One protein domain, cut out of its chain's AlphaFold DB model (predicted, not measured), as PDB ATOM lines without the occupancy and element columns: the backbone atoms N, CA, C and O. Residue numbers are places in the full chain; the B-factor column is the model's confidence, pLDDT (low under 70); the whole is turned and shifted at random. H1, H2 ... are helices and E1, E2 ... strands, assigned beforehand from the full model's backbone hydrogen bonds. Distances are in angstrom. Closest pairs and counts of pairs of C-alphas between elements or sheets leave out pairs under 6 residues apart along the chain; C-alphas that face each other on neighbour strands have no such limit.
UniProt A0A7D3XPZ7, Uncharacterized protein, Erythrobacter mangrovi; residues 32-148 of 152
ATOM      1  N   GLN A  32      67.473  32.709 111.606       80.19
ATOM      2  CA  GLN A  32      68.741  32.511 112.308       80.19
ATOM      3  C   GLN A  32      69.084  31.014 112.437       80.19
ATOM      4  O   GLN A  32      68.193  30.164 112.293       80.19
ATOM      5  N   PRO A  33      70.334  30.660 112.806       74.88
ATOM      6  CA  PRO A  33      70.744  29.280 113.079       74.88
ATOM      7  C   PRO A  33      69.789  28.519 114.010       74.88
ATOM      8  O   PRO A  33      69.516  27.332 113.812       74.88
ATOM      9  N   PHE A  34      69.193  29.207 114.990       78.06
ATOM     10  CA  PHE A  34      68.179  28.626 115.873       78.06
ATOM     11  C   PHE A  34      66.921  28.152 115.124       78.06
ATOM     12  O   PHE A  34      66.425  27.053 115.388       78.06
ATOM     13  N   GLY A  35      66.404  28.949 114.184       78.69
ATOM     14  CA  GLY A  35      65.269  28.580 113.338       78.69
ATOM     15  C   GLY A  35      65.567  27.345 112.487       78.69
ATOM     16  O   GLY A  35      64.741  26.428 112.406       78.69
ATOM     17  N   ALA A  36      66.783  27.254 111.946       77.06
ATOM     18  CA  ALA A  36      67.253  26.080 111.215       77.06
ATOM     19  C   ALA A  36      67.320  24.825 112.096       77.06
ATOM     20  O   ALA A  36      66.774  23.778 111.735       77.06
ATOM     21  N   ALA A  37      67.909  24.932 113.291       77.88
ATOM     22  CA  ALA A  37      67.961  23.823 114.245       77.88
ATOM     23  C   ALA A  37      66.569  23.388 114.686       77.88
ATOM     24  O   ALA A  37      66.312  22.195 114.846       77.88
ATOM     25  N   TRP A  38      65.647  24.337 114.833       79.12
ATOM     26  CA  TRP A  38      64.257  24.041 115.130       79.12
ATOM     27  C   TRP A  38      63.589  23.235 114.009       79.12
ATOM     28  O   TRP A  38      62.954  22.211 114.281       79.12
ATOM     29  N   ARG A  39      63.733  23.666 112.747       79.31
ATOM     30  CA  ARG A  39      63.194  22.949 111.577       79.31
ATOM     31  C   ARG A  39      63.770  21.536 111.477       79.31
ATOM     32  O   ARG A  39      63.014  20.583 111.280       79.31
ATOM     33  N   LEU A  40      65.079  21.392 111.666       77.12
ATOM     34  CA  LEU A  40      65.766  20.103 111.613       77.12
ATOM     35  C   LEU A  40      65.359  19.180 112.772       77.12
ATOM     36  O   LEU A  40      65.086  18.002 112.556       77.12
ATOM     37  N   ALA A  41      65.226  19.713 113.989       79.56
ATOM     38  CA  ALA A  41      64.733  18.948 115.131       79.56
ATOM     39  C   ALA A  41      63.302  18.437 114.909       79.56
ATOM     40  O   ALA A  41      63.004  17.299 115.263       79.56
ATOM     41  N   LEU A  42      62.430  19.247 114.297       77.19
ATOM     42  CA  LEU A  42      61.061  18.843 113.975       77.19
ATOM     43  C   LEU A  42      61.008  17.779 112.869       77.19
ATOM     44  O   LEU A  42      60.166  16.882 112.923       77.19
ATOM     45  N   ARG A  43      61.911  17.853 111.884       77.19
ATOM     46  CA  ARG A  43      62.070  16.807 110.868       77.19
ATOM     47  C   ARG A  43      62.479  15.485 111.516       77.19
ATOM     48  O   ARG A  43      61.743  14.519 111.380       77.19
ATOM     49  N   ASN A  44      63.582  15.470 112.266       77.44
ATOM     50  CA  ASN A  44      64.069  14.255 112.934       77.44
ATOM     51  C   ASN A  44      62.995  13.654 113.846       77.44
ATOM     52  O   ASN A  44      62.863  12.441 113.969       77.44
ATOM     53  N   ALA A  45      62.200  14.527 114.465       74.69
ATOM     54  CA  ALA A  45      61.056  14.124 115.244       74.69
ATOM     55  C   ALA A  45      59.998  13.372 114.430       74.69
ATOM     56  O   ALA A  45      59.666  12.222 114.726       74.69
ATOM     57  N   ARG A  46      59.530  13.984 113.344       78.06
ATOM     58  CA  ARG A  46      58.604  13.339 112.416       78.06
ATOM     59  C   ARG A  46      59.149  12.012 111.884       78.06
ATOM     60  O   ARG A  46      58.393  11.046 111.859       78.06
ATOM     61  N   ASP A  47      60.420  11.975 111.495       81.06
ATOM     62  CA  ASP A  47      61.064  10.783 110.937       81.06
ATOM     63  C   ASP A  47      61.061   9.640 111.968       81.06
ATOM     64  O   ASP A  47      60.626   8.542 111.650       81.06
ATOM     65  N   SER A  48      61.362   9.915 113.243       80.38
ATOM     66  CA  SER A  48      61.297   8.889 114.301       80.38
ATOM     67  C   SER A  48      59.890   8.313 114.528       80.38
ATOM     68  O   SER A  48      59.719   7.114 114.751       80.38
ATOM     69  N   VAL A  49      58.850   9.155 114.448       82.38
ATOM     70  CA  VAL A  49      57.452   8.707 114.565       82.38
ATOM     71  C   VAL A  49      57.051   7.882 113.346       82.38
ATOM     72  O   VAL A  49      56.310   6.906 113.483       82.38
ATOM     73  N   LEU A  50      57.530   8.279 112.167       83.25
ATOM     74  CA  LEU A  50      57.310   7.563 110.924       83.25
ATOM     75  C   LEU A  50      57.978   6.186 110.960       83.25
ATOM     76  O   LEU A  50      57.295   5.209 110.675       83.25
ATOM     77  N   ASP A  51      59.235   6.091 111.387       84.25
ATOM     78  CA  ASP A  51      59.958   4.822 111.533       84.25
ATOM     79  C   ASP A  51      59.201   3.868 112.463       84.25
ATOM     80  O   ASP A  51      58.890   2.742 112.080       84.25
ATOM     81  N   ALA A  52      58.769   4.350 113.632       84.69
ATOM     82  CA  ALA A  52      57.965   3.553 114.559       84.69
ATOM     83  C   ALA A  52      56.597   3.147 113.972       84.69
ATOM     84  O   ALA A  52      56.027   2.118 114.342       84.69
ATOM     85  N   ALA A  53      56.011   3.970 113.097       85.06
ATOM     86  CA  ALA A  53      54.758   3.649 112.422       85.06
ATOM     87  C   ALA A  53      54.951   2.612 111.310       85.06
ATOM     88  O   ALA A  53      54.124   1.710 111.196       85.06
ATOM     89  N   ILE A  54      56.039   2.711 110.543       84.12
ATOM     90  CA  ILE A  54      56.439   1.726 109.534       84.12
ATOM     91  C   ILE A  54      56.732   0.393 110.216       84.12
ATOM     92  O   ILE A  54      56.202  -0.627 109.790       84.12
ATOM     93  N   GLU A  55      57.488   0.395 111.312       86.50
ATOM     94  CA  GLU A  55      57.791  -0.814 112.076       86.50
ATOM     95  C   GLU A  55      56.508  -1.513 112.543       86.50
ATOM     96  O   GLU A  55      56.343  -2.711 112.324       86.50
ATOM     97  N   ARG A  56      55.542  -0.763 113.093       86.44
ATOM     98  CA  ARG A  56      54.226  -1.307 113.479       86.44
ATOM     99  C   ARG A  56      53.396  -1.788 112.292       86.44
ATOM    100  O   ARG A  56      52.645  -2.748 112.437       86.44
ATOM    101  N   ALA A  57      53.489  -1.124 111.145       85.06
ATOM    102  CA  ALA A  57      52.781  -1.532 109.936       85.06
ATOM    103  C   ALA A  57      53.354  -2.841 109.362       85.06
ATOM    104  O   ALA A  57      52.586  -3.724 108.988       85.06
ATOM    105  N   VAL A  58      54.684  -2.983 109.347       84.25
ATOM    106  CA  VAL A  58      55.400  -4.148 108.802       84.25
ATOM    107  C   VAL A  58      55.355  -5.339 109.757       84.25
ATOM    108  O   VAL A  58      55.039  -6.449 109.342       84.25
ATOM    109  N   ASN A  59      55.649  -5.117 111.037       86.94
ATOM    110  CA  ASN A  59      55.777  -6.188 112.026       86.94
ATOM    111  C   ASN A  59      54.467  -6.486 112.761       86.94
ATOM    112  O   ASN A  59      54.384  -7.495 113.457       86.94
ATOM    113  N   GLY A  60      53.446  -5.634 112.630       86.44
ATOM    114  CA  GLY A  60      52.229  -5.716 113.432       86.44
ATOM    115  C   GLY A  60      52.473  -5.400 114.913       86.44
ATOM    116  O   GLY A  60      53.591  -5.145 115.356       86.44
ATOM    117  N   VAL A  61      51.401  -5.407 115.703       88.44
ATOM    118  CA  VAL A  61      51.450  -5.208 117.159       88.44
ATOM    119  C   VAL A  61      50.961  -6.469 117.859       88.44
ATOM    120  O   VAL A  61      49.943  -7.046 117.466       88.44
ATOM    121  N   GLU A  62      51.674  -6.901 118.898       89.00
ATOM    122  CA  GLU A  62      51.249  -8.029 119.724       89.00
ATOM    123  C   GLU A  62      50.085  -7.634 120.631       89.00
ATOM    124  O   GLU A  62      50.134  -6.657 121.377       89.00
ATOM    125  N   VAL A  63      49.019  -8.418 120.546       89.94
ATOM    126  CA  VAL A  63      47.812  -8.284 121.349       89.94
ATOM    127  C   VAL A  63      47.747  -9.503 122.268       89.94
ATOM    128  O   VAL A  63      47.506 -10.613 121.772       89.94
ATOM    129  N   PRO A  64      47.993  -9.330 123.578       90.31
ATOM    130  CA  PRO A  64      47.835 -10.402 124.548       90.31
ATOM    131  C   PRO A  64      46.348 -10.699 124.765       90.31
ATOM    132  O   PRO A  64      45.539  -9.792 124.962       90.31
ATOM    133  N   HIS A  65      45.995 -11.981 124.744       87.94
ATOM    134  CA  HIS A  65      44.652 -12.470 125.038       87.94
ATOM    135  C   HIS A  65      44.628 -13.044 126.447       87.94
ATOM    136  O   HIS A  65      45.418 -13.931 126.775       87.94
ATOM    137  N   TYR A  66      43.713 -12.546 127.275       89.88
ATOM    138  CA  TYR A  66      43.544 -12.998 128.652       89.88
ATOM    139  C   TYR A  66      42.219 -13.729 128.816       89.88
ATOM    140  O   TYR A  66      41.182 -13.281 128.325       89.88
ATOM    141  N   TRP A  67      42.239 -14.820 129.572       85.31
ATOM    142  CA  TRP A  67      41.047 -15.539 129.991       85.31
ATOM    143  C   TRP A  67      41.114 -15.785 131.490       85.31
ATOM    144  O   TRP A  67      42.087 -16.335 131.991       85.31
ATOM    145  N   LYS A  68      40.085 -15.342 132.222       89.31
ATOM    146  CA  LYS A  68      40.023 -15.437 133.694       89.31
ATOM    147  C   LYS A  68      41.261 -14.879 134.427       89.31
ATOM    148  O   LYS A  68      41.590 -15.336 135.512       89.31
ATOM    149  N   GLY A  69      41.919 -13.871 133.853       89.75
ATOM    150  CA  GLY A  69      43.124 -13.261 134.430       89.75
ATOM    151  C   GLY A  69      44.433 -13.969 134.070       89.75
ATOM    152  O   GLY A  69      45.494 -13.434 134.376       89.75
ATOM    153  N   GLU A  70      44.385 -15.101 133.367       85.00
ATOM    154  CA  GLU A  70      45.569 -15.785 132.842       85.00
ATOM    155  C   GLU A  70      45.804 -15.422 131.373       85.00
ATOM    156  O   GLU A  70      44.864 -15.319 130.579       85.00
ATOM    157  N   LEU A  71      47.070 -15.205 131.005       91.94
ATOM    158  CA  LEU A  71      47.476 -14.979 129.619       91.94
ATOM    159  C   LEU A  71      47.367 -16.304 128.854       91.94
ATOM    160  O   LEU A  71      48.155 -17.217 129.081       91.94
ATOM    161  N   ILE A  72      46.404 -16.396 127.941       89.25
ATOM    162  CA  ILE A  72      46.133 -17.611 127.154       89.25
ATOM    163  C   ILE A  72      46.846 -17.633 125.802       89.25
ATOM    164  O   ILE A  72      46.882 -18.666 125.140       89.25
ATOM    165  N   GLY A  73      47.417 -16.506 125.378       89.25
ATOM    166  CA  GLY A  73      48.210 -16.431 124.158       89.25
ATOM    167  C   GLY A  73      48.415 -15.004 123.673       89.25
ATOM    168  O   GLY A  73      47.863 -14.047 124.217       89.25
ATOM    169  N   THR A  74      49.204 -14.866 122.615       90.25
ATOM    170  CA  THR A  74      49.419 -13.601 121.915       90.25
ATOM    171  C   THR A  74      49.017 -13.765 120.455       90.25
ATOM    172  O   THR A  74      49.267 -14.788 119.822       90.25
ATOM    173  N   SER A  75      48.341 -12.754 119.914       88.38
ATOM    174  CA  SER A  75      48.063 -12.653 118.479       88.38
ATOM    175  C   SER A  75      48.729 -11.406 117.923       88.38
ATOM    176  O   SER A  75      48.953 -10.451 118.665       88.38
ATOM    177  N   ARG A  76      49.002 -11.377 116.623       89.50
ATOM    178  CA  ARG A  76      49.607 -10.219 115.969       89.50
ATOM    179  C   ARG A  76      48.575  -9.507 115.110       89.50
ATOM    180  O   ARG A  76      47.970 -10.117 114.232       89.50
ATOM    181  N   ARG A  77      48.361  -8.221 115.380       86.19
ATOM    182  CA  ARG A  77      47.430  -7.372 114.632       86.19
ATOM    183  C   ARG A  77      48.206  -6.472 113.679       86.19
ATOM    184  O   ARG A  77      49.000  -5.648 114.125       86.19
ATOM    185  N   TYR A  78      47.925  -6.600 112.388       85.19
ATOM    186  CA  TYR A  78      48.401  -5.682 111.358       85.19
ATOM    187  C   TYR A  78      47.330  -4.617 111.115       85.19
ATOM    188  O   TYR A  78      46.148  -4.940 110.990       85.19
ATOM    189  N   ASP A  79      47.721  -3.343 111.102       80.44
ATOM    190  CA  ASP A  79      46.796  -2.242 110.836       80.44
ATOM    191  C   ASP A  79      46.963  -1.745 109.391       80.44
ATOM    192  O   ASP A  79      47.811  -0.909 109.070       80.44
ATOM    193  N   GLU A  80      46.139  -2.278 108.489       80.44
ATOM    194  CA  GLU A  80      46.112  -1.871 107.078       80.44
ATOM    195  C   GLU A  80      45.677  -0.406 106.900       80.44
ATOM    196  O   GLU A  80      46.070   0.252 105.931       80.44
ATOM    197  N   ARG A  81      44.919   0.154 107.859       80.75
ATOM    198  CA  ARG A  81      44.521   1.569 107.834       80.75
ATOM    199  C   ARG A  81      45.704   2.463 108.156       80.75
ATOM    200  O   ARG A  81      45.846   3.503 107.519       80.75
ATOM    201  N   LEU A  82      46.569   2.051 109.084       78.31
ATOM    202  CA  LEU A  82      47.830   2.745 109.344       78.31
ATOM    203  C   LEU A  82      48.693   2.777 108.077       78.31
ATOM    204  O   LEU A  82      49.142   3.846 107.676       78.31
ATOM    205  N   THR A  83      48.853   1.635 107.407       78.62
ATOM    206  CA  THR A  83      49.619   1.534 106.152       78.62
ATOM    207  C   THR A  83      49.051   2.453 105.068       78.62
ATOM    208  O   THR A  83      49.774   3.247 104.467       78.62
ATOM    209  N   THR A  84      47.733   2.418 104.873       83.12
ATOM    210  CA  THR A  84      47.039   3.274 103.901       83.12
ATOM    211  C   THR A  84      47.177   4.759 104.247       83.12
ATOM    212  O   THR A  84      47.423   5.576 103.362       83.12
ATOM    213  N   ALA A  85      47.083   5.130 105.527       82.50
ATOM    214  CA  ALA A  85      47.267   6.508 105.975       82.50
ATOM    215  C   ALA A  85      48.705   7.008 105.744       82.50
ATOM    216  O   ALA A  85      48.906   8.149 105.319       82.50
ATOM    217  N   LEU A  86      49.713   6.158 105.969       79.25
ATOM    218  CA  LEU A  86      51.113   6.485 105.685       79.25
ATOM    219  C   LEU A  86      51.346   6.738 104.188       79.25
ATOM    220  O   LEU A  86      52.000   7.722 103.838       79.25
ATOM    221  N   LEU A  87      50.756   5.916 103.315       78.88
ATOM    222  CA  LEU A  87      50.819   6.095 101.860       78.88
ATOM    223  C   LEU A  87      50.086   7.365 101.401       78.88
ATOM    224  O   LEU A  87      50.645   8.163 100.651       78.88
ATOM    225  N   ALA A  88      48.863   7.587 101.886       83.69
ATOM    226  CA  ALA A  88      48.028   8.723 101.491       83.69
ATOM    227  C   ALA A  88      48.578  10.076 101.968       83.69
ATOM    228  O   ALA A  88      48.428  11.084 101.285       83.69
ATOM    229  N   SER A  89      49.235  10.111 103.131       77.06
ATOM    230  CA  SER A  89      49.835  11.338 103.673       77.06
ATOM    231  C   SER A  89      51.092  11.798 102.926       77.06
ATOM    232  O   SER A  89      51.627  12.863 103.238       77.06
ATOM    233  N   GLY A  90      51.612  10.983 101.999       74.88
ATOM    234  CA  GLY A  90      52.914  11.217 101.384       74.88
ATOM    235  C   GLY A  90      54.052  11.199 102.406       74.88
ATOM    236  O   GLY A  90      55.124  11.716 102.133       74.88
ATOM    237  N   ALA A  91      53.858  10.629 103.603       70.56
ATOM    238  CA  ALA A  91      54.902  10.599 104.627       70.56
ATOM    239  C   ALA A  91      56.128   9.790 104.183       70.56
ATOM    240  O   ALA A  91      57.244  10.127 104.562       70.56
ATOM    241  N   LEU A  92      55.918   8.780 103.332       67.44
ATOM    242  CA  LEU A  92      56.991   8.021 102.687       67.44
ATOM    243  C   LEU A  92      57.680   8.802 101.555       67.44
ATOM    244  O   LEU A  92      58.784   8.455 101.144       67.44
ATOM    245  N   GLN A  93      57.055   9.866 101.045       68.81
ATOM    246  CA  GLN A  93      57.691  10.785 100.110       68.81
ATOM    247  C   GLN A  93      58.519  11.759 100.941       68.81
ATOM    248  O   GLN A  93      57.992  12.571 101.703       68.81
ATOM    249  N   ARG A  94      59.846  11.646 100.836       57.31
ATOM    250  CA  ARG A  94      60.786  12.448 101.620       57.31
ATOM    251  C   ARG A  94      60.550  13.927 101.324       57.31
ATOM    252  O   ARG A  94      61.019  14.451 100.319       57.31
ATOM    253  N   ALA A  95      59.815  14.602 102.205       54.53
ATOM    254  CA  ALA A  95      59.559  16.023 102.061       54.53
ATOM    255  C   ALA A  95      60.906  16.753 102.097       54.53
ATOM    256  O   ALA A  95      61.637  16.723 103.099       54.53
ATOM    257  N   THR A  96      61.255  17.405 100.995       54.91
ATOM    258  CA  THR A  96      62.348  18.368 100.954       54.91
ATOM    259  C   THR A  96      61.896  19.578 101.762       54.91
ATOM    260  O   THR A  96      61.260  20.483 101.233       54.91
ATOM    261  N   VAL A  97      62.166  19.592 103.072       58.62
ATOM    262  CA  VAL A  97      62.165  20.846 103.831       58.62
ATOM    263  C   VAL A  97      63.116  21.765 103.083       58.62
ATOM    264  O   VAL A  97      64.303  21.458 102.966       58.62
ATOM    265  N   HIS A  98      62.576  22.837 102.514       55.97
ATOM    266  CA  HIS A  98      63.377  23.905 101.948       55.97
ATOM    267  C   HIS A  98      64.064  24.619 103.100       55.97
ATOM    268  O   HIS A  98      63.522  25.549 103.690       55.97
ATOM    269  N   LEU A  99      65.238  24.108 103.450       61.34
ATOM    270  CA  LEU A  99      66.189  24.829 104.263       61.34
ATOM    271  C   LEU A  99      66.748  25.953 103.383       61.34
ATOM    272  O   LEU A  99      67.180  25.711 102.253       61.34
ATOM    273  N   ARG A 100      66.593  27.190 103.837       57.56
ATOM    274  CA  ARG A 100      66.961  28.422 103.138       57.56
ATOM    275  C   ARG A 100      68.339  28.865 103.639       57.56
ATOM    276  O   ARG A 100      68.454  29.213 104.799       57.56
ATOM    277  N   GLY A 101      69.363  28.887 102.782       62.72
ATOM    278  CA  GLY A 101      70.698  29.406 103.137       62.72
ATOM    279  C   GLY A 101      71.719  28.339 103.599       62.72
ATOM    280  O   GLY A 101      71.552  27.166 103.239       62.72
ATOM    281  N   PRO A 102      72.779  28.720 104.355       62.25
ATOM    282  CA  PRO A 102      73.872  27.835 104.818       62.25
ATOM    283  C   PRO A 102      73.412  26.541 105.503       62.25
ATOM    284  O   PRO A 102      74.054  25.497 105.411       62.25
ATOM    285  N   GLU A 103      72.253  26.585 106.154       60.94
ATOM    286  CA  GLU A 103      71.583  25.475 106.840       60.94
ATOM    287  C   GLU A 103      71.415  24.182 106.028       60.94
ATOM    288  O   GLU A 103      71.281  23.105 106.621       60.94
ATOM    289  N   ARG A 104      71.432  24.243 104.689       64.44
ATOM    290  CA  ARG A 104      71.396  23.037 103.849       64.44
ATOM    291  C   ARG A 104      72.624  22.149 104.079       64.44
ATOM    292  O   ARG A 104      72.466  20.937 104.204       64.44
ATOM    293  N   GLU A 105      73.807  22.744 104.203       63.00
ATOM    294  CA  GLU A 105      75.070  22.023 104.409       63.00
ATOM    295  C   GLU A 105      75.111  21.346 105.792       63.00
ATOM    296  O   GLU A 105      75.524  20.194 105.935       63.00
ATOM    297  N   PHE A 106      74.551  22.010 106.805       60.91
ATOM    298  CA  PHE A 106      74.399  21.457 108.154       60.91
ATOM    299  C   PHE A 106      73.363  20.327 108.227       60.91
ATOM    300  O   PHE A 106      73.542  19.352 108.962       60.91
ATOM    301  N   SER A 107      72.276  20.420 107.458       59.19
ATOM    302  CA  SER A 107      71.235  19.388 107.412       59.19
ATOM    303  C   SER A 107      71.693  18.076 106.799       59.19
ATOM    304  O   SER A 107      71.125  17.037 107.136       59.19
ATOM    305  N   GLU A 108      72.648  18.105 105.878       58.88
ATOM    306  CA  GLU A 108      73.194  16.889 105.278       58.88
ATOM    307  C   GLU A 108      74.083  16.127 106.272       58.88
ATOM    308  O   GLU A 108      74.203  14.908 106.180       58.88
ATOM    309  N   ARG A 109      74.652  16.829 107.265       57.16
ATOM    310  CA  ARG A 109      75.699  16.299 108.152       57.16
ATOM    311  C   ARG A 109      75.286  16.118 109.621       57.16
ATOM    312  O   ARG A 109      75.955  15.382 110.341       57.16
ATOM    313  N   GLY A 110      74.168  16.706 110.063       66.62
ATOM    314  CA  GLY A 110      73.454  16.283 111.277       66.62
ATOM    315  C   GLY A 110      73.157  17.373 112.317       66.62
ATOM    316  O   GLY A 110      73.923  18.309 112.531       66.62
ATOM    317  N   LEU A 111      72.036  17.197 113.033       69.31
ATOM    318  CA  LEU A 111      71.507  18.146 114.028       69.31
ATOM    319  C   LEU A 111      72.493  18.486 115.153       69.31
ATOM    320  O   LEU A 111      72.512  19.623 115.612       69.31
ATOM    321  N   SER A 112      73.309  17.527 115.592       73.50
ATOM    322  CA  SER A 112      74.266  17.735 116.686       73.50
ATOM    323  C   SER A 112      75.282  18.833 116.371       73.50
ATOM    324  O   SER A 112      75.608  19.616 117.253       73.50
ATOM    325  N   ARG A 113      75.718  18.944 115.111       71.88
ATOM    326  CA  ARG A 113      76.678  19.967 114.670       71.88
ATOM    327  C   ARG A 113      76.069  21.360 114.661       71.88
ATOM    328  O   ARG A 113      76.696  22.314 115.094       71.88
ATOM    329  N   LEU A 114      74.814  21.466 114.239       74.69
ATOM    330  CA  LEU A 114      74.103  22.738 114.278       74.69
ATOM    331  C   LEU A 114      73.816  23.190 115.720       74.69
ATOM    332  O   LEU A 114      73.851  24.380 116.012       74.69
ATOM    333  N   LEU A 115      73.560  22.253 116.639       75.75
ATOM    334  CA  LEU A 115      73.415  22.571 118.063       75.75
ATOM    335  C   LEU A 115      74.732  23.041 118.692       75.75
ATOM    336  O   LEU A 115      74.708  23.984 119.474       75.75
ATOM    337  N   ASP A 116      75.853  22.419 118.328       74.00
ATOM    338  CA  ASP A 116      77.201  22.832 118.742       74.00
ATOM    339  C   ASP A 116      77.531  24.248 118.231       74.00
ATOM    340  O   ASP A 116      77.910  25.132 118.999       74.00
ATOM    341  N   ARG A 117      77.215  24.516 116.956       73.56
ATOM    342  CA  ARG A 117      77.308  25.847 116.336       73.56
ATOM    343  C   ARG A 117      76.470  26.909 117.056       73.56
ATOM    344  O   ARG A 117      76.926  28.040 117.201       73.56
ATOM    345  N   ILE A 118      75.262  26.572 117.506       77.38
ATOM    346  CA  ILE A 118      74.401  27.489 118.276       77.38
ATOM    347  C   ILE A 118      74.944  27.716 119.692       77.38
ATOM    348  O   ILE A 118      74.761  28.795 120.247       77.38
ATOM    349  N   ALA A 119      75.571  26.705 120.295       75.19
ATOM    350  CA  ALA A 119      76.085  26.794 121.656       75.19
ATOM    351  C   ALA A 119      77.364  27.636 121.754       75.19
ATOM    352  O   ALA A 119      77.566  28.314 122.762       75.19
ATOM    353  N   HIS A 120      78.215  27.586 120.727       73.00
ATOM    354  CA  HIS A 120      79.549  28.185 120.769       73.00
ATOM    355  C   HIS A 120      79.733  29.383 119.834       73.00
ATOM    356  O   HIS A 120      80.676  30.148 120.029       73.00
ATOM    357  N   GLY A 121      78.879  29.548 118.822       73.19
ATOM    358  CA  GLY A 121      79.060  30.560 117.786       73.19
ATOM    359  C   GLY A 121      78.100  31.752 117.886       73.19
ATOM    360  O   GLY A 121      77.255  31.815 118.783       73.19
ATOM    361  N   PRO A 122      78.212  32.713 116.955       72.56
ATOM    362  CA  PRO A 122      77.363  33.899 116.917       72.56
ATOM    363  C   PRO A 122      75.886  33.575 116.644       72.56
ATOM    364  O   PRO A 122      75.549  32.566 116.023       72.56
ATOM    365  N   THR A 123      75.002  34.450 117.133       73.06
ATOM    366  CA  THR A 123      73.536  34.301 117.077       73.06
ATOM    367  C   THR A 123      72.970  34.430 115.661       73.06
ATOM    368  O   THR A 123      71.921  33.862 115.364       73.06
ATOM    369  N   GLU A 124      73.653  35.171 114.792       78.25
ATOM    370  CA  GLU A 124      73.312  35.330 113.378       78.25
ATOM    371  C   GLU A 124      74.186  34.415 112.514       78.25
ATOM    372  O   GLU A 124      75.206  33.891 112.974       78.25
ATOM    373  N   TRP A 125      73.753  34.198 111.271       71.31
ATOM    374  CA  TRP A 125      74.591  33.537 110.278       71.31
ATOM    375  C   TRP A 125      75.786  34.429 109.951       71.31
ATOM    376  O   TRP A 125      75.612  35.615 109.673       71.31
ATOM    377  N   CYS A 126      76.975  33.848 109.971       69.69
ATOM    378  CA  CYS A 126      78.161  34.452 109.387       69.69
ATOM    379  C   CYS A 126      78.239  34.124 107.892       69.69
ATOM    380  O   CYS A 126      77.424  33.360 107.357       69.69
ATOM    381  N   ASP A 127      79.233  34.701 107.221       66.69
ATOM    382  CA  ASP A 127      79.563  34.306 105.860       66.69
ATOM    383  C   ASP A 127      79.890  32.805 105.803       66.69
ATOM    384  O   ASP A 127      80.320  32.189 106.780       66.69
ATOM    385  N   LEU A 128      79.633  32.186 104.649       62.28
ATOM    386  CA  LEU A 128      79.689  30.728 104.482       62.28
ATOM    387  C   LEU A 128      81.054  30.121 104.837       62.28
ATOM    388  O   LEU A 128      81.106  28.965 105.247       62.28
ATOM    389  N   GLU A 129      82.131  30.878 104.653       62.81
ATOM    390  CA  GLU A 129      83.503  30.462 104.957       62.81
ATOM    391  C   GLU A 129      83.731  30.415 106.473       62.81
ATOM    392  O   GLU A 129      84.082  29.360 106.998       62.81
ATOM    393  N   ASP A 130      83.361  31.474 107.196       65.00
ATOM    394  CA  ASP A 130      83.404  31.508 108.664       65.00
ATOM    395  C   ASP A 130      82.485  30.447 109.295       65.00
ATOM    396  O   ASP A 130      82.830  29.815 110.294       65.00
ATOM    397  N   GLU A 131      81.307  30.209 108.708       63.97
ATOM    398  CA  GLU A 131      80.398  29.140 109.141       63.97
ATOM    399  C   GLU A 131      81.015  27.751 108.961       63.97
ATOM    400  O   GLU A 131      80.792  26.864 109.790       63.97
ATOM    401  N   ARG A 132      81.779  27.544 107.885       63.75
ATOM    402  CA  ARG A 132      82.456  26.274 107.612       63.75
ATOM    403  C   ARG A 132      83.615  26.053 108.570       63.75
ATOM    404  O   ARG A 132      83.688  24.975 109.160       63.75
ATOM    405  N   ASP A 133      84.438  27.069 108.787       64.38
ATOM    406  CA  ASP A 133      85.559  27.018 109.725       64.38
ATOM    407  C   ASP A 133      85.070  26.775 111.153       64.38
ATOM    408  O   ASP A 133      85.593  25.913 111.861       64.38
ATOM    409  N   PHE A 134      83.993  27.451 111.557       60.94
ATOM    410  CA  PHE A 134      83.403  27.274 112.880       60.94
ATOM    411  C   PHE A 134      82.767  25.890 113.064       60.94
ATOM    412  O   PHE A 134      82.890  25.265 114.119       60.94
ATOM    413  N   ALA A 135      82.046  25.401 112.055       59.34
ATOM    414  CA  ALA A 135      81.310  24.144 112.143       59.34
ATOM    415  C   ALA A 135      82.178  22.897 111.970       59.34
ATOM    416  O   ALA A 135      81.824  21.824 112.481       59.34
ATOM    417  N   TRP A 136      83.270  23.019 111.216       59.62
ATOM    418  CA  TRP A 136      84.050  21.877 110.755       59.62
ATOM    419  C   TRP A 136      85.513  21.922 111.176       59.62
ATOM    420  O   TRP A 136      86.114  20.851 111.213       59.62
ATOM    421  N   GLY A 137      86.057  23.082 111.568       56.06
ATOM    422  CA  GLY A 137      87.460  23.203 111.971       56.06
ATOM    423  C   GLY A 137      88.408  22.612 110.930       56.06
ATOM    424  O   GLY A 137      89.382  21.963 111.303       56.06
ATOM    425  N   ASP A 138      88.064  22.750 109.649       48.72
ATOM    426  CA  ASP A 138      88.895  22.298 108.541       48.72
ATOM    427  C   ASP A 138      89.726  23.508 108.113       48.72
ATOM    428  O   ASP A 138      89.155  24.454 107.569       48.72
ATOM    429  N   PRO A 139      91.026  23.570 108.443       42.25
ATOM    430  CA  PRO A 139      91.835  24.731 108.133       42.25
ATOM    431  C   PRO A 139      92.067  24.770 106.623       42.25
ATOM    432  O   PRO A 139      93.012  24.176 106.118       42.25
ATOM    433  N   GLY A 140      91.199  25.498 105.930       42.81
ATOM    434  CA  GLY A 140      91.478  26.111 104.645       42.81
ATOM    435  C   GLY A 140      91.551  25.168 103.444       42.81
ATOM    436  O   GLY A 140      92.424  24.318 103.296       42.81
ATOM    437  N   LEU A 141      90.787  25.536 102.419       44.25
ATOM    438  CA  LEU A 141      91.211  25.373 101.027       44.25
ATOM    439  C   LEU A 141      92.419  26.289 100.685       44.25
ATOM    440  O   LEU A 141      92.554  26.719  99.543       44.25
ATOM    441  N   ASP A 142      93.313  26.554 101.645       46.72
ATOM    442  CA  ASP A 142      94.548  27.338 101.498       46.72
ATOM    443  C   ASP A 142      95.728  26.484 100.998       46.72
ATOM    444  O   ASP A 142      96.726  27.014 100.499       46.72
ATOM    445  N   GLU A 143      95.617  25.149 101.008       45.78
ATOM    446  CA  GLU A 143      96.657  24.274 100.438       45.78
ATOM    447  C   GLU A 143      96.812  24.427  98.912       45.78
ATOM    448  O   GLU A 143      97.882  24.146  98.364       45.78
ATOM    449  N   ASN A 144      95.784  24.914  98.205       46.03
ATOM    450  CA  ASN A 144      95.878  25.159  96.761       46.03
ATOM    451  C   ASN A 144      96.546  26.495  96.408       46.03
ATOM    452  O   ASN A 144      97.036  26.640  95.285       46.03
ATOM    453  N   GLN A 145      96.623  27.440  97.346       48.03
ATOM    454  CA  GLN A 145      97.321  28.707  97.137       48.03
ATOM    455  C   GLN A 145      98.823  28.561  97.437       48.03
ATOM    456  O   GLN A 145      99.654  28.983  96.634       48.03
ATOM    457  N   ALA A 146      99.187  27.801  98.477       45.56
ATOM    458  CA  ALA A 146     100.587  27.512  98.809       45.56
ATOM    459  C   ALA A 146     101.311  26.608  97.783       45.56
ATOM    460  O   ALA A 146     102.537  26.652  97.670       45.56
ATOM    461  N   ARG A 147     100.582  25.798  96.999       46.06
ATOM    462  CA  ARG A 147     101.172  24.962  95.931       46.06
ATOM    463  C   ARG A 147     101.457  25.708  94.625       46.06
ATOM    464  O   ARG A 147     102.344  25.278  93.892       46.06
ATOM    465  N   ASN A 148     100.748  26.800  94.334       50.78
ATOM    466  CA  ASN A 148     100.936  27.566  93.093       50.78
ATOM    467  C   ASN A 148     101.993  28.678  93.208       50.78
ATOM    468  O   ASN A 148     102.484  29.144  92.185       50.78
TER     469      ASN A 148
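Overview. This is residues 32 to 148 of the 152 residues of an uncharacterized protein of Erythrobacter mangrovi (UniProt A0A7D3XPZ7). A hairpin of two antiparallel strands, E1 and E2, makes one end of a long, rod-like model whose shaft is the single long helix H1. At the other end of H1 the short helices H3, H4 and H5 gather into a small head, and residues 141 to 148, of which 143 to 148 belong to H6, stick out beyond it as a free tail. H2 folds back beside the part of H1 next to the hairpin, and the unnamed residues 89 to 102 return from H2 to the head. The printed part has 117 residues with six named helices and two named strands, in the order H1, E1, E2, H2, H3, H4, H5, H6, and its class is mostly helix. It is extended, with a radius of gyration of the C-alphas of 22.9 A and spans of 81 by 31 by 31 A.

Arrangement. The one sheet has the order E1, residues 61 to 67, then E2, residues 70 to 77; they are antiparallel, at 152 degrees between their directions, and form a hairpin. Across it N 63 and O 75 are 2.8 A apart and N 72 and O 65 are 2.9 A apart, both within hydrogen-bond range. E2 bends by 51 degrees at residue 73. H1, residues 33 to 59, is the hub, touching three helices, and a tight link joins it to E1. H1 and E2 are apart, but only just, with 8.4 A between their closest C-alphas. With residues 53 to 57 alone, H1 touches H2, residues 80 to 88, opposite ways at a steep tilt of 37 degrees, only just beyond shallow; the closest C-alphas are those of Ala 57 and Thr 83, 5.8 A apart. With residues 33 to 41 alone, H1 touches H4, residues 111 to 120, opposite ways at a shallow tilt of 25 degrees; the closest C-alphas are those of Ala 37 and Leu 114, 6.2 A apart. With residues 33 to 40 alone, H1 only just touches H3, residues 103 to 109, with 3 pairs of C-alphas within 8 A; the closest are those of Ala 36 and Glu 103, 6.2 A apart. H3 and H4 are close but not clearly touching. H4 touches H5, residues 128 to 136, about perpendicular at 77 degrees, with the closest C-alphas, those of Arg 117 and Ala 135, 6.0 A apart. H3 and H5 are near each other. H6, residues 143 to 148, touches no helix. In H1, H2, H4 and H5 every O i to N i+4 pair is within hydrogen-bond range; in H3 it is 2 of 3 and in H6 1 of 2.

Along the chain. E1 measures 19.5 A from its first C-alpha to its last, and E2 measures 20.1 A. H1 begins with C-alpha 33 at (70.744, 29.280, 113.079) and ends with C-alpha 59 at (55.777, -6.188, 112.026), 38.5 A away. E1 ends with C-alpha 67 at (41.047, -15.539, 129.991). H4 measures 14.5 A, H2 12.1 A, H5 11.7 A, H3 10.1 A and H6 9.1 A. H6 ends with C-alpha 148 at (100.936, 27.566, 93.093).

Size, cuts and confidence. The two C-alphas farthest apart are those of Lys 68 and Asn 148, 84.9 A. Without residues 141 to 148, which stand free, the body spans 69 by 31 by 22 A. The printed part has no cut. The link from H2 to H3, 14 residues, is long. The mean pLDDT of the printed part is 72.6; residues 92 to 111 and 126 to 148 are under 70, and H6 has a mean of 47.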